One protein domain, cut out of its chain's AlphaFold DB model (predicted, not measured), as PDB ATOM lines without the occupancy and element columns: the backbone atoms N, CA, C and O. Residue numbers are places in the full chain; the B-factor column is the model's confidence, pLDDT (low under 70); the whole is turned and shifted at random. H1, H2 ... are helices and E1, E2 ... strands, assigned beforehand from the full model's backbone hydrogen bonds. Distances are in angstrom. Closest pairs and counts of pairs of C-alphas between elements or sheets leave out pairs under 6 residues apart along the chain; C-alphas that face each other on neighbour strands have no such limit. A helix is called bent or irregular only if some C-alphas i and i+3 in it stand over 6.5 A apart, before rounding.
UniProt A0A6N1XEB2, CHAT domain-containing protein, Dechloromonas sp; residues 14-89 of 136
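Overview. This is residues 14 to 89 of the 136 residues of the protein "CHAT domain-containing protein" of Dechloromonas sp (UniProt A0A6N1XEB2). A small parallel sheet, E1 E5 E6, with helix H2 packed over one face, forms one end of the domain; the hairpin E3 E4, with short E2 beside E3, reaches from near H2 to the other end, at Pro 35. Short H1 follows E4 and packs on H2. The 76 printed residues hold six named strands and two named helices, in the order E1 E2 E3 E4 H1 E5 H2 E6, class mixed. The whole is compact, radius of gyration of the C-alphas 12.3 A, yet elongated, spanning 38 by 23 by 21 A.

Arrangement. E2, residues 21 to 23, E3, 27 to 33, and E4, 40 to 46, form a meander, each strand the antiparallel neighbour of the one before, only just strongly twisted at 4.0 A off its plane. N 23 and O 27 are within hydrogen-bond range at 2.9 A, N 28 and O 45 at 2.9 A. H1, residues 47 to 50, only grazes this sheet. H1 touches H2, residues 68 to 77, closest at C-alphas Gly 47 and Asp 74, 5.4 A. H2 is also on the parallel sheet of E1, 15 to 18, E5, 60 to 63, and E6, 82 to 84, as two layers, a helix on one face, at a height of 7.9 A over the sheet; the closest C-alphas of H2 and E6 are Ala 72 and Tyr 83, 5.9 A. N 16 and O 60 are 2.9 A apart, N 61 and O 82 2.9 A. E5, H2 and E6 form a strand-helix-strand unit, parallel neighbour strands joined through a helix, with a right-handed crossover. H2 is irregular, C-alphas 70 and 73 being 7.4 A apart, with 3 of 6 O i to N i+4 pairs within range; H1 is too short for such a pair.

Along the chain. E1 starts at C-alpha 15 (12.581, -18.868, -95.461), and E6 ends at C-alpha 84 (12.021, -10.061, -89.973). E3 is 16.4 A long, E4 16.1 A, H2 15.4 A, E5 10.0 A, E1 9.9 A.

Size, cuts and confidence. The farthest C-alphas, Pro 35 and Asn 58, are 38.4 A apart. The printed part has no cut, and no link is long. Residues 19 to 20 and 24 to 25 are under 70 in pLDDT.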
ATOM      1  N   ASP A  14       9.464 -21.674 -96.548       79.00
ATOM      2  CA  ASP A  14       9.978 -20.738 -97.557       79.00
ATOM      3  C   ASP A  14      10.665 -19.552 -96.868       79.00
ATOM      4  O   ASP A  14      10.133 -18.444 -96.783       79.00
ATOM      5  N   VAL A  15      11.839 -19.811 -96.291       83.06
ATOM      6  CA  VAL A  15      12.581 -18.868 -95.461       83.06
ATOM      7  C   VAL A  15      13.979 -18.658 -96.019       83.06
ATOM      8  O   VAL A  15      14.779 -19.593 -96.073       83.06
ATOM      9  N   VAL A  16      14.306 -17.410 -96.351       83.81
ATOM     10  CA  VAL A  16      15.682 -16.983 -96.643       83.81
ATOM     11  C   VAL A  16      16.291 -16.419 -95.369       83.81
ATOM     12  O   VAL A  16      15.691 -15.569 -94.713       83.81
ATOM     13  N   ARG A  17      17.482 -16.897 -94.997       85.50
ATOM     14  CA  ARG A  17      18.160 -16.503 -93.758       85.50
ATOM     15  C   ARG A  17      19.422 -15.716 -94.069       85.50
ATOM     16  O   ARG A  17      20.284 -16.214 -94.784       85.50
ATOM     17  N   PHE A  18      19.563 -14.548 -93.457       79.31
ATOM     18  CA  PHE A  18      20.789 -13.756 -93.488       79.31
ATOM     19  C   PHE A  18      21.424 -13.747 -92.094       79.31
ATOM     20  O   PHE A  18      20.848 -13.241 -91.131       79.31
ATOM     21  N   ALA A  19      22.615 -14.336 -91.976       63.47
ATOM     22  CA  ALA A  19      23.408 -14.384 -90.745       63.47
ATOM     23  C   ALA A  19      24.654 -13.500 -90.890       63.47
ATOM     24  O   ALA A  19      25.786 -13.971 -90.864       63.47
ATOM     25  N   VAL A  20      24.417 -12.215 -91.115       68.81
ATOM     26  CA  VAL A  20      25.423 -11.213 -91.489       68.81
ATOM     27  C   VAL A  20      25.398 -10.056 -90.494       68.81
ATOM     28  O   VAL A  20      24.490  -9.981 -89.672       68.81
ATOM     29  N   HIS A  21      26.397  -9.177 -90.522       78.00
ATOM     30  CA  HIS A  21      26.325  -7.906 -89.796       78.00
ATOM     31  C   HIS A  21      25.562  -6.885 -90.642       78.00
ATOM     32  O   HIS A  21      25.633  -6.928 -91.866       78.00
ATOM     33  N   GLY A  22      24.819  -5.985 -90.005       71.94
ATOM     34  CA  GLY A  22      24.201  -4.858 -90.697       71.94
ATOM     35  C   GLY A  22      25.105  -3.650 -90.553       71.94
ATOM     36  O   GLY A  22      25.748  -3.486 -89.515       71.94
ATOM     37  N   GLN A  23      25.167  -2.827 -91.590       78.31
ATOM     38  CA  GLN A  23      25.808  -1.527 -91.520       78.31
ATOM     39  C   GLN A  23      24.777  -0.450 -91.868       78.31
ATOM     40  O   GLN A  23      24.288  -0.424 -93.005       78.31
ATOM     41  N   PRO A  24      24.420   0.421 -90.906       69.31
ATOM     42  CA  PRO A  24      23.424   1.465 -91.113       69.31
ATOM     43  C   PRO A  24      23.744   2.323 -92.337       69.31
ATOM     44  O   PRO A  24      24.866   2.796 -92.499       69.31
ATOM     45  N   GLY A  25      22.756   2.495 -93.217       69.50
ATOM     46  CA  GLY A  25      22.893   3.283 -94.446       69.50
ATOM     47  C   GLY A  25      23.718   2.634 -95.565       69.50
ATOM     48  O   GLY A  25      23.811   3.227 -96.635       69.50
ATOM     49  N   VAL A  26      24.284   1.440 -95.354       80.44
ATOM     50  CA  VAL A  26      25.121   0.753 -96.353       80.44
ATOM     51  C   VAL A  26      24.464  -0.539 -96.836       80.44
ATOM     52  O   VAL A  26      24.199  -0.687 -98.028       80.44
ATOM     53  N   GLY A  27      24.159  -1.475 -95.933       85.12
ATOM     54  CA  GLY A  27      23.634  -2.783 -96.331       85.12
ATOM     55  C   GLY A  27      23.956  -3.907 -95.355       85.12
ATOM     56  O   GLY A  27      24.206  -3.683 -94.168       85.12
ATOM     57  N   LEU A  28      23.942  -5.138 -95.865       88.31
ATOM     58  CA  LEU A  28      24.376  -6.323 -95.129       88.31
ATOM     59  C   LEU A  28      25.841  -6.624 -95.444       88.31
ATOM     60  O   LEU A  28      26.188  -6.855 -96.596       88.31
ATOM     61  N   VAL A  29      26.701  -6.677 -94.431       87.88
ATOM     62  CA  VAL A  29      28.120  -7.005 -94.610       87.88
ATOM     63  C   VAL A  29      28.270  -8.485 -94.946       87.88
ATOM     64  O   VAL A  29      28.030  -9.351 -94.100       87.88
ATOM     65  N   LEU A  30      28.703  -8.770 -96.172       85.62
ATOM     66  CA  LEU A  30      28.957 -10.128 -96.653       85.62
ATOM     67  C   LEU A  30      30.370 -10.595 -96.308       85.62
ATOM     68  O   LEU A  30      30.584 -11.779 -96.036       85.62
ATOM     69  N   LYS A  31      31.334  -9.668 -96.289       86.00
ATOM     70  CA  LYS A  31      32.744  -9.986 -96.066       86.00
ATOM     71  C   LYS A  31      33.447  -8.907 -95.255       86.00
ATOM     72  O   LYS A  31      33.314  -7.715 -95.516       86.00
ATOM     73  N   TRP A  32      34.267  -9.368 -94.317       87.00
ATOM     74  CA  TRP A  32      35.234  -8.553 -93.592       87.00
ATOM     75  C   TRP A  32      36.651  -8.878 -94.066       87.00
ATOM     76  O   TRP A  32      36.945 -10.028 -94.410       87.00
ATOM     77  N   THR A  33      37.539  -7.897 -94.013       91.12
ATOM     78  CA  THR A  33      38.992  -8.055 -94.174       91.12
ATOM     79  C   THR A  33      39.722  -7.557 -92.932       91.12
ATOM     80  O   THR A  33      39.155  -6.814 -92.139       91.12
ATOM     81  N   GLY A  34      40.975  -7.981 -92.743       90.94
ATOM     82  CA  GLY A  34      41.810  -7.564 -91.609       90.94
ATOM     83  C   GLY A  34      41.657  -8.415 -90.333       90.94
ATOM     84  O   GLY A  34      40.785  -9.292 -90.247       90.94
ATOM     85  N   PRO A  35      42.539  -8.205 -89.336       89.69
ATOM     86  CA  PRO A  35      42.523  -8.945 -88.078       89.69
ATOM     87  C   PRO A  35      41.346  -8.528 -87.180       89.69
ATOM     88  O   PRO A  35      40.800  -7.432 -87.290       89.69
ATOM     89  N   ILE A  36      40.939  -9.415 -86.262       78.94
ATOM     90  CA  ILE A  36      39.878  -9.136 -85.276       78.94
ATOM     91  C   ILE A  36      40.268  -7.891 -84.459       78.94
ATOM     92  O   ILE A  36      41.338  -7.864 -83.865       78.94
ATOM     93  N   GLY A  37      39.404  -6.870 -84.445       78.44
ATOM     94  CA  GLY A  37      39.655  -5.569 -83.800       78.44
ATOM     95  C   GLY A  37      40.082  -4.448 -84.757       78.44
ATOM     96  O   GLY A  37      39.962  -3.283 -84.400       78.44
ATOM     97  N   GLN A  38      40.504  -4.784 -85.980       88.75
ATOM     98  CA  GLN A  38      40.809  -3.836 -87.067       88.75
ATOM     99  C   GLN A  38      40.131  -4.281 -88.369       88.75
ATOM    100  O   GLN A  38      40.701  -4.197 -89.455       88.75
ATOM    101  N   ARG A  39      38.937  -4.870 -88.251       84.62
ATOM    102  CA  ARG A  39      38.223  -5.366 -89.420       84.62
ATOM    103  C   ARG A  39      37.642  -4.211 -90.210       84.62
ATOM    104  O   ARG A  39      36.988  -3.342 -89.644       84.62
ATOM    105  N   GLU A  40      37.799  -4.298 -91.517       87.31
ATOM    106  CA  GLU A  40      37.170  -3.405 -92.478       87.31
ATOM    107  C   GLU A  40      36.144  -4.180 -93.295       87.31
ATOM    108  O   GLU A  40      36.254  -5.397 -93.488       87.31
ATOM    109  N   VAL A  41      35.113  -3.478 -93.747       87.88
ATOM    110  CA  VAL A  41      34.097  -4.055 -94.620       87.88
ATOM    111  C   VAL A  41      34.674  -4.168 -96.021       87.88
ATOM    112  O   VAL A  41      35.061  -3.172 -96.621       87.88
ATOM    113  N   ALA A  42      34.731  -5.395 -96.528       89.12
ATOM    114  CA  ALA A  42      35.278  -5.693 -97.846       89.12
ATOM    115  C   ALA A  42      34.193  -5.910 -98.897       89.12
ATOM    116  O   ALA A  42      34.460  -5.764-100.085       89.12
ATOM    117  N   ASP A  43      33.004  -6.321 -98.459       89.38
ATOM    118  CA  ASP A  43      31.874  -6.570 -99.341       89.38
ATOM    119  C   ASP A  43      30.549  -6.386 -98.597       89.38
ATOM    120  O   ASP A  43      30.405  -6.788 -97.430       89.38
ATOM    121  N   THR A  44      29.577  -5.806 -99.290       90.31
ATOM    122  CA  THR A  44      28.252  -5.477 -98.768       90.31
ATOM    123  C   THR A  44      27.191  -5.776 -99.795       90.31
ATOM    124  O   THR A  44      27.288  -5.327-100.926       90.31
ATOM    125  N   LEU A  45      26.121  -6.418 -99.346       90.25
ATOM    126  CA  LEU A  45      24.883  -6.511-100.088       90.25
ATOM    127  C   LEU A  45      24.064  -5.242 -99.837       90.25
ATOM    128  O   LEU A  45      23.488  -5.055 -98.756       90.25
ATOM    129  N   THR A  46      24.053  -4.365-100.827       91.44
ATOM    130  CA  THR A  46      23.365  -3.074-100.794       91.44
ATOM    131  C   THR A  46      21.862  -3.224-101.018       91.44
ATOM    132  O   THR A  46      21.386  -4.211-101.581       91.44
ATOM    133  N   GLY A  47      21.088  -2.200-100.649       90.81
ATOM    134  CA  GLY A  47      19.649  -2.159-100.938       90.81
ATOM    135  C   GLY A  47      19.323  -2.293-102.433       90.81
ATOM    136  O   GLY A  47      18.347  -2.945-102.800       90.81
ATOM    137  N   ALA A  48      20.160  -1.733-103.314       93.25
ATOM    138  CA  ALA A  48      19.975  -1.832-104.762       93.25
ATOM    139  C   ALA A  48      20.122  -3.275-105.271       93.25
ATOM    140  O   ALA A  48      19.317  -3.716-106.091       93.25
ATOM    141  N   GLU A  49      21.104  -4.014-104.755       93.88
ATOM    142  CA  GLU A  49      21.307  -5.427-105.089       93.88
ATOM    143  C   GLU A  49      20.204  -6.301-104.495       93.88
ATOM    144  O   GLU A  49      19.676  -7.168-105.191       93.88
ATOM    145  N   ILE A  50      19.784  -6.027-103.253       93.62
ATOM    146  CA  ILE A  50      18.668  -6.729-102.597       93.62
ATOM    147  C   ILE A  50      17.416  -6.689-103.473       93.62
ATOM    148  O   ILE A  50      16.798  -7.727-103.695       93.62
ATOM    149  N   ARG A  51      17.068  -5.522-104.027       95.25
ATOM    150  CA  ARG A  51      15.884  -5.352-104.894       95.25
ATOM    151  C   ARG A  51      15.901  -6.245-106.138       95.25
ATOM    152  O   ARG A  51      14.845  -6.504-106.705       95.25
ATOM    153  N   GLN A  52      17.073  -6.709-106.565       95.38
ATOM    154  CA  GLN A  52      17.246  -7.571-107.739       95.38
ATOM    155  C   GLN A  52      17.273  -9.066-107.378       95.38
ATOM    156  O   GLN A  52      17.322  -9.921-108.264       95.38
ATOM    157  N   MET A  53      17.230  -9.415-106.089       89.56
ATOM    158  CA  MET A  53      17.325 -10.799-105.636       89.56
ATOM    159  C   MET A  53      16.022 -11.566-105.875       89.56
ATOM    160  O   MET A  53      15.048 -11.447-105.134       89.56
ATOM    161  N   SER A  54      16.026 -12.465-106.858       91.56
ATOM    162  CA  SER A  54      14.899 -13.376-107.095       91.56
ATOM    163  C   SER A  54      14.704 -14.392-105.962       91.56
ATOM    164  O   SER A  54      13.589 -14.838-105.712       91.56
ATOM    165  N   ILE A  55      15.770 -14.732-105.227       87.81
ATOM    166  CA  ILE A  55      15.716 -15.734-104.152       87.81
ATOM    167  C   ILE A  55      14.776 -15.337-103.003       87.81
ATOM    168  O   ILE A  55      14.278 -16.224-102.309       87.81
ATOM    169  N   SER A  56      14.517 -14.040-102.801       89.44
ATOM    170  CA  SER A  56      13.586 -13.540-101.781       89.44
ATOM    171  C   SER A  56      12.117 -13.583-102.198       89.44
ATOM    172  O   SER A  56      11.257 -13.482-101.324       89.44
ATOM    173  N   GLN A  57      11.803 -13.755-103.484       92.56
ATOM    174  CA  GLN A  57      10.432 -13.648-103.988       92.56
ATOM    175  C   GLN A  57       9.491 -14.678-103.355       92.56
ATOM    176  O   GLN A  57       9.776 -15.873-103.350       92.56
ATOM    177  N   ASN A  58       8.353 -14.208-102.836       90.56
ATOM    178  CA  ASN A  58       7.334 -14.985-102.122       90.56
ATOM    179  C   ASN A  58       7.825 -15.703-100.853       90.56
ATOM    180  O   ASN A  58       7.091 -16.513-100.282       90.56
ATOM    181  N   LYS A  59       9.027 -15.377-100.363       90.38
ATOM    182  CA  LYS A  59       9.609 -15.990 -99.164       90.38
ATOM    183  C   LYS A  59       9.552 -15.058 -97.965       90.38
ATOM    184  O   LYS A  59       9.551 -13.833 -98.093       90.38
ATOM    185  N   LEU A  60       9.531 -15.657 -96.783       90.81
ATOM    186  CA  LEU A  60       9.826 -14.962 -95.539       90.81
ATOM    187  C   LEU A  60      11.344 -14.757 -95.458       90.81
ATOM    188  O   LEU A  60      12.113 -15.714 -95.439       90.81
ATOM    189  N   VAL A  61      11.795 -13.514 -95.387       91.81
ATOM    190  CA  VAL A  61      13.212 -13.206 -95.198       91.81
ATOM    191  C   VAL A  61      13.462 -12.919 -93.720       91.81
ATOM    192  O   VAL A  61      12.766 -12.114 -93.107       91.81
ATOM    193  N   VAL A  62      14.457 -13.577 -93.131       90.25
ATOM    194  CA  VAL A  62      14.833 -13.410 -91.723       90.25
ATOM    195  C   VAL A  62      16.305 -13.033 -91.638       90.25
ATOM    196  O   VAL A  62      17.179 -13.804 -92.035       90.25
ATOM    197  N   SER A  63      16.585 -11.860 -91.086       88.25
ATOM    198  CA  SER A  63      17.931 -11.339 -90.892       88.25
ATOM    199  C   SER A  63      18.280 -11.269 -89.410       88.25
ATOM    200  O   SER A  63      17.536 -10.719 -88.600       88.25
ATOM    201  N   GLY A  64      19.439 -11.820 -89.053       84.94
ATOM    202  CA  GLY A  64      20.062 -11.643 -87.741       84.94
ATOM    203  C   GLY A  64      20.944 -10.404 -87.628       84.94
ATOM    204  O   GLY A  64      21.496 -10.154 -86.562       84.94
ATOM    205  N   ALA A  65      21.098  -9.647 -88.710       84.06
ATOM    206  CA  ALA A  65      21.996  -8.509 -88.760       84.06
ATOM    207  C   ALA A  65      21.499  -7.357 -87.885       84.06
ATOM    208  O   ALA A  65      20.372  -6.892 -88.066       84.06
ATOM    209  N   CYS A  66      22.344  -6.887 -86.961       80.94
ATOM    210  CA  CYS A  66      22.072  -5.704 -86.143       80.94
ATOM    211  C   CYS A  66      21.671  -4.520 -87.029       80.94
ATOM    212  O   CYS A  66      22.274  -4.313 -88.078       80.94
ATOM    213  N   GLU A  67      20.638  -3.782 -86.620       76.19
ATOM    214  CA  GLU A  67      20.156  -2.571 -87.313       76.19
ATOM    215  C   GLU A  67      19.739  -2.772 -88.787       76.19
ATOM    216  O   GLU A  67      19.537  -1.815 -89.540       76.19
ATOM    217  N   SER A  68      19.528  -4.019 -89.217       84.94
ATOM    218  CA  SER A  68      19.142  -4.329 -90.599       84.94
ATOM    219  C   SER A  68      17.663  -4.101 -90.909       84.94
ATOM    220  O   SER A  68      17.231  -4.367 -92.031       84.94
ATOM    221  N   SER A  69      16.876  -3.577 -89.961       87.12
ATOM    222  CA  SER A  69      15.480  -3.193 -90.210       87.12
ATOM    223  C   SER A  69      15.334  -2.090 -91.253       87.12
ATOM    224  O   SER A  69      14.289  -1.993 -91.888       87.12
ATOM    225  N   SER A  70      16.379  -1.286 -91.458       86.25
ATOM    226  CA  SER A  70      16.434  -0.272 -92.518       86.25
ATOM    227  C   SER A  70      16.298  -0.862 -93.930       86.25
ATOM    228  O   SER A  70      15.806  -0.180 -94.821       86.25
ATOM    229  N   LEU A  71      16.639  -2.142 -94.120       89.25
ATOM    230  CA  LEU A  71      16.583  -2.843 -95.411       89.25
ATOM    231  C   LEU A  71      15.224  -3.494 -95.698       89.25
ATOM    232  O   LEU A  71      15.059  -4.161 -96.718       89.25
ATOM    233  N   ALA A  72      14.242  -3.328 -94.805       90.75
ATOM    234  CA  ALA A  72      12.933  -3.951 -94.956       90.75
ATOM    235  C   ALA A  72      12.286  -3.601 -96.300       90.75
ATOM    236  O   ALA A  72      11.840  -4.492 -97.017       90.75
ATOM    237  N   GLN A  73      12.296  -2.317 -96.667       92.56
ATOM    238  CA  GLN A  73      11.685  -1.858 -97.910       92.56
ATOM    239  C   GLN A  73      12.351  -2.474 -99.146       92.56
ATOM    240  O   GLN A  73      11.658  -2.809-100.103       92.56
ATOM    241  N   ASP A  74      13.669  -2.671 -99.121       94.12
ATOM    242  CA  ASP A  74      14.403  -3.250-100.245       94.12
ATOM    243  C   ASP A  74      14.010  -4.710-100.479       94.12
ATOM    244  O   ASP A  74      13.740  -5.097-101.616       94.12
ATOM    245  N   PHE A  75      13.885  -5.504 -99.410       93.75
ATOM    246  CA  PHE A  75      13.407  -6.887 -99.515       93.75
ATOM    247  C   PHE A  75      11.943  -6.969 -99.958       93.75
ATOM    248  O   PHE A  75      11.600  -7.845-100.751       93.75
ATOM    249  N   ILE A  76      11.081  -6.059 -99.494       93.88
ATOM    250  CA  ILE A  76       9.683  -6.001 -99.949       93.88
ATOM    251  C   ILE A  76       9.612  -5.670-101.445       93.88
ATOM    252  O   ILE A  76       8.888  -6.336-102.182       93.88
ATOM    253  N   LEU A  77      10.406  -4.706-101.921       94.31
ATOM    254  CA  LEU A  77      10.501  -4.379-103.349       94.31
ATOM    255  C   LEU A  77      11.077  -5.534-104.184       94.31
ATOM    256  O   LEU A  77      10.682  -5.699-105.334       94.31
ATOM    257  N   ALA A  78      11.945  -6.364-103.599       93.75
ATOM    258  CA  ALA A  78      12.433  -7.602-104.210       93.75
ATOM    259  C   ALA A  78      11.368  -8.716-104.293       93.75
ATOM    260  O   ALA A  78      11.647  -9.800-104.805       93.75
ATOM    261  N   GLY A  79      10.160  -8.488-103.764       92.94
ATOM    262  CA  GLY A  79       9.057  -9.447-103.752       92.94
ATOM    263  C   GLY A  79       9.034 -10.375-102.536       92.94
ATOM    264  O   GLY A  79       8.352 -11.399-102.576       92.94
ATOM    265  N   ALA A  80       9.769 -10.066-101.460       93.44
ATOM    266  CA  ALA A  80       9.650 -10.820-100.216       93.44
ATOM    267  C   ALA A  80       8.223 -10.747 -99.662       93.44
ATOM    268  O   ALA A  80       7.597  -9.689 -99.642       93.44
ATOM    269  N   LYS A  81       7.728 -11.876 -99.146       91.94
ATOM    270  CA  LYS A  81       6.418 -11.942 -98.486       91.94
ATOM    271  C   LYS A  81       6.417 -11.147 -97.181       91.94
ATOM    272  O   LYS A  81       5.425 -10.521 -96.829       91.94
ATOM    273  N   ALA A  82       7.521 -11.227 -96.444       89.94
ATOM    274  CA  ALA A  82       7.743 -10.505 -95.201       89.94
ATOM    275  C   ALA A  82       9.243 -10.441 -94.902       89.94
ATOM    276  O   ALA A  82      10.013 -11.286 -95.369       89.94
ATOM    277  N   TYR A  83       9.642  -9.472 -94.081       91.06
ATOM    278  CA  TYR A  83      11.010  -9.321 -93.601       91.06
ATOM    279  C   TYR A  83      11.035  -9.195 -92.078       91.06
ATOM    280  O   TYR A  83      10.360  -8.343 -91.503       91.06
ATOM    281  N   VAL A  84      11.828 -10.040 -91.425       89.56
ATOM    282  CA  VAL A  84      12.021 -10.061 -89.973       89.56
ATOM    283  C   VAL A  84      13.474  -9.745 -89.671       89.56
ATOM    284  O   VAL A  84      14.373 -10.447 -90.124       89.56
ATOM    285  N   SER A  85      13.710  -8.707 -88.878       88.00
ATOM    286  CA  SER A  85      15.054  -8.287 -88.481       88.00
ATOM    287  C   SER A  85      15.037  -7.562 -87.139       88.00
ATOM    288  O   SER A  85      13.993  -7.051 -86.717       88.00
ATOM    289  N   PRO A  86      16.175  -7.512 -86.433       82.56
ATOM    290  CA  PRO A  86      16.296  -6.673 -85.258       82.56
ATOM    291  C   PRO A  86      16.396  -5.194 -85.662       82.56
ATOM    292  O   PRO A  86      17.142  -4.821 -86.566       82.56
ATOM    293  N   LYS A  87      15.651  -4.342 -84.949       82.75
ATOM    294  CA  LYS A  87      15.688  -2.883 -85.138       82.75
ATOM    295  C   LYS A  87      16.971  -2.241 -84.603       82.75
ATOM    296  O   LYS A  87      17.405  -1.220 -85.115       82.75
ATOM    297  N   PHE A  88      17.562  -2.845 -83.578       80.88
ATOM    298  CA  PHE A  88      18.745  -2.351 -82.878       80.88
ATOM    299  C   PHE A  88      19.789  -3.460 -82.778       80.88
ATOM    300  O   PHE A  88      19.512  -4.614 -83.118       80.88
ATOM    301  N   GLU A  89      20.974  -3.129 -82.284       81.19
ATOM    302  CA  GLU A  89      21.951  -4.135 -81.897       81.19
ATOM    303  C   GLU A  89      21.392  -5.057 -80.800       81.19
ATOM    304  O   GLU A  89      20.799  -4.616 -79.814       81.19
TER     305      GLU A  89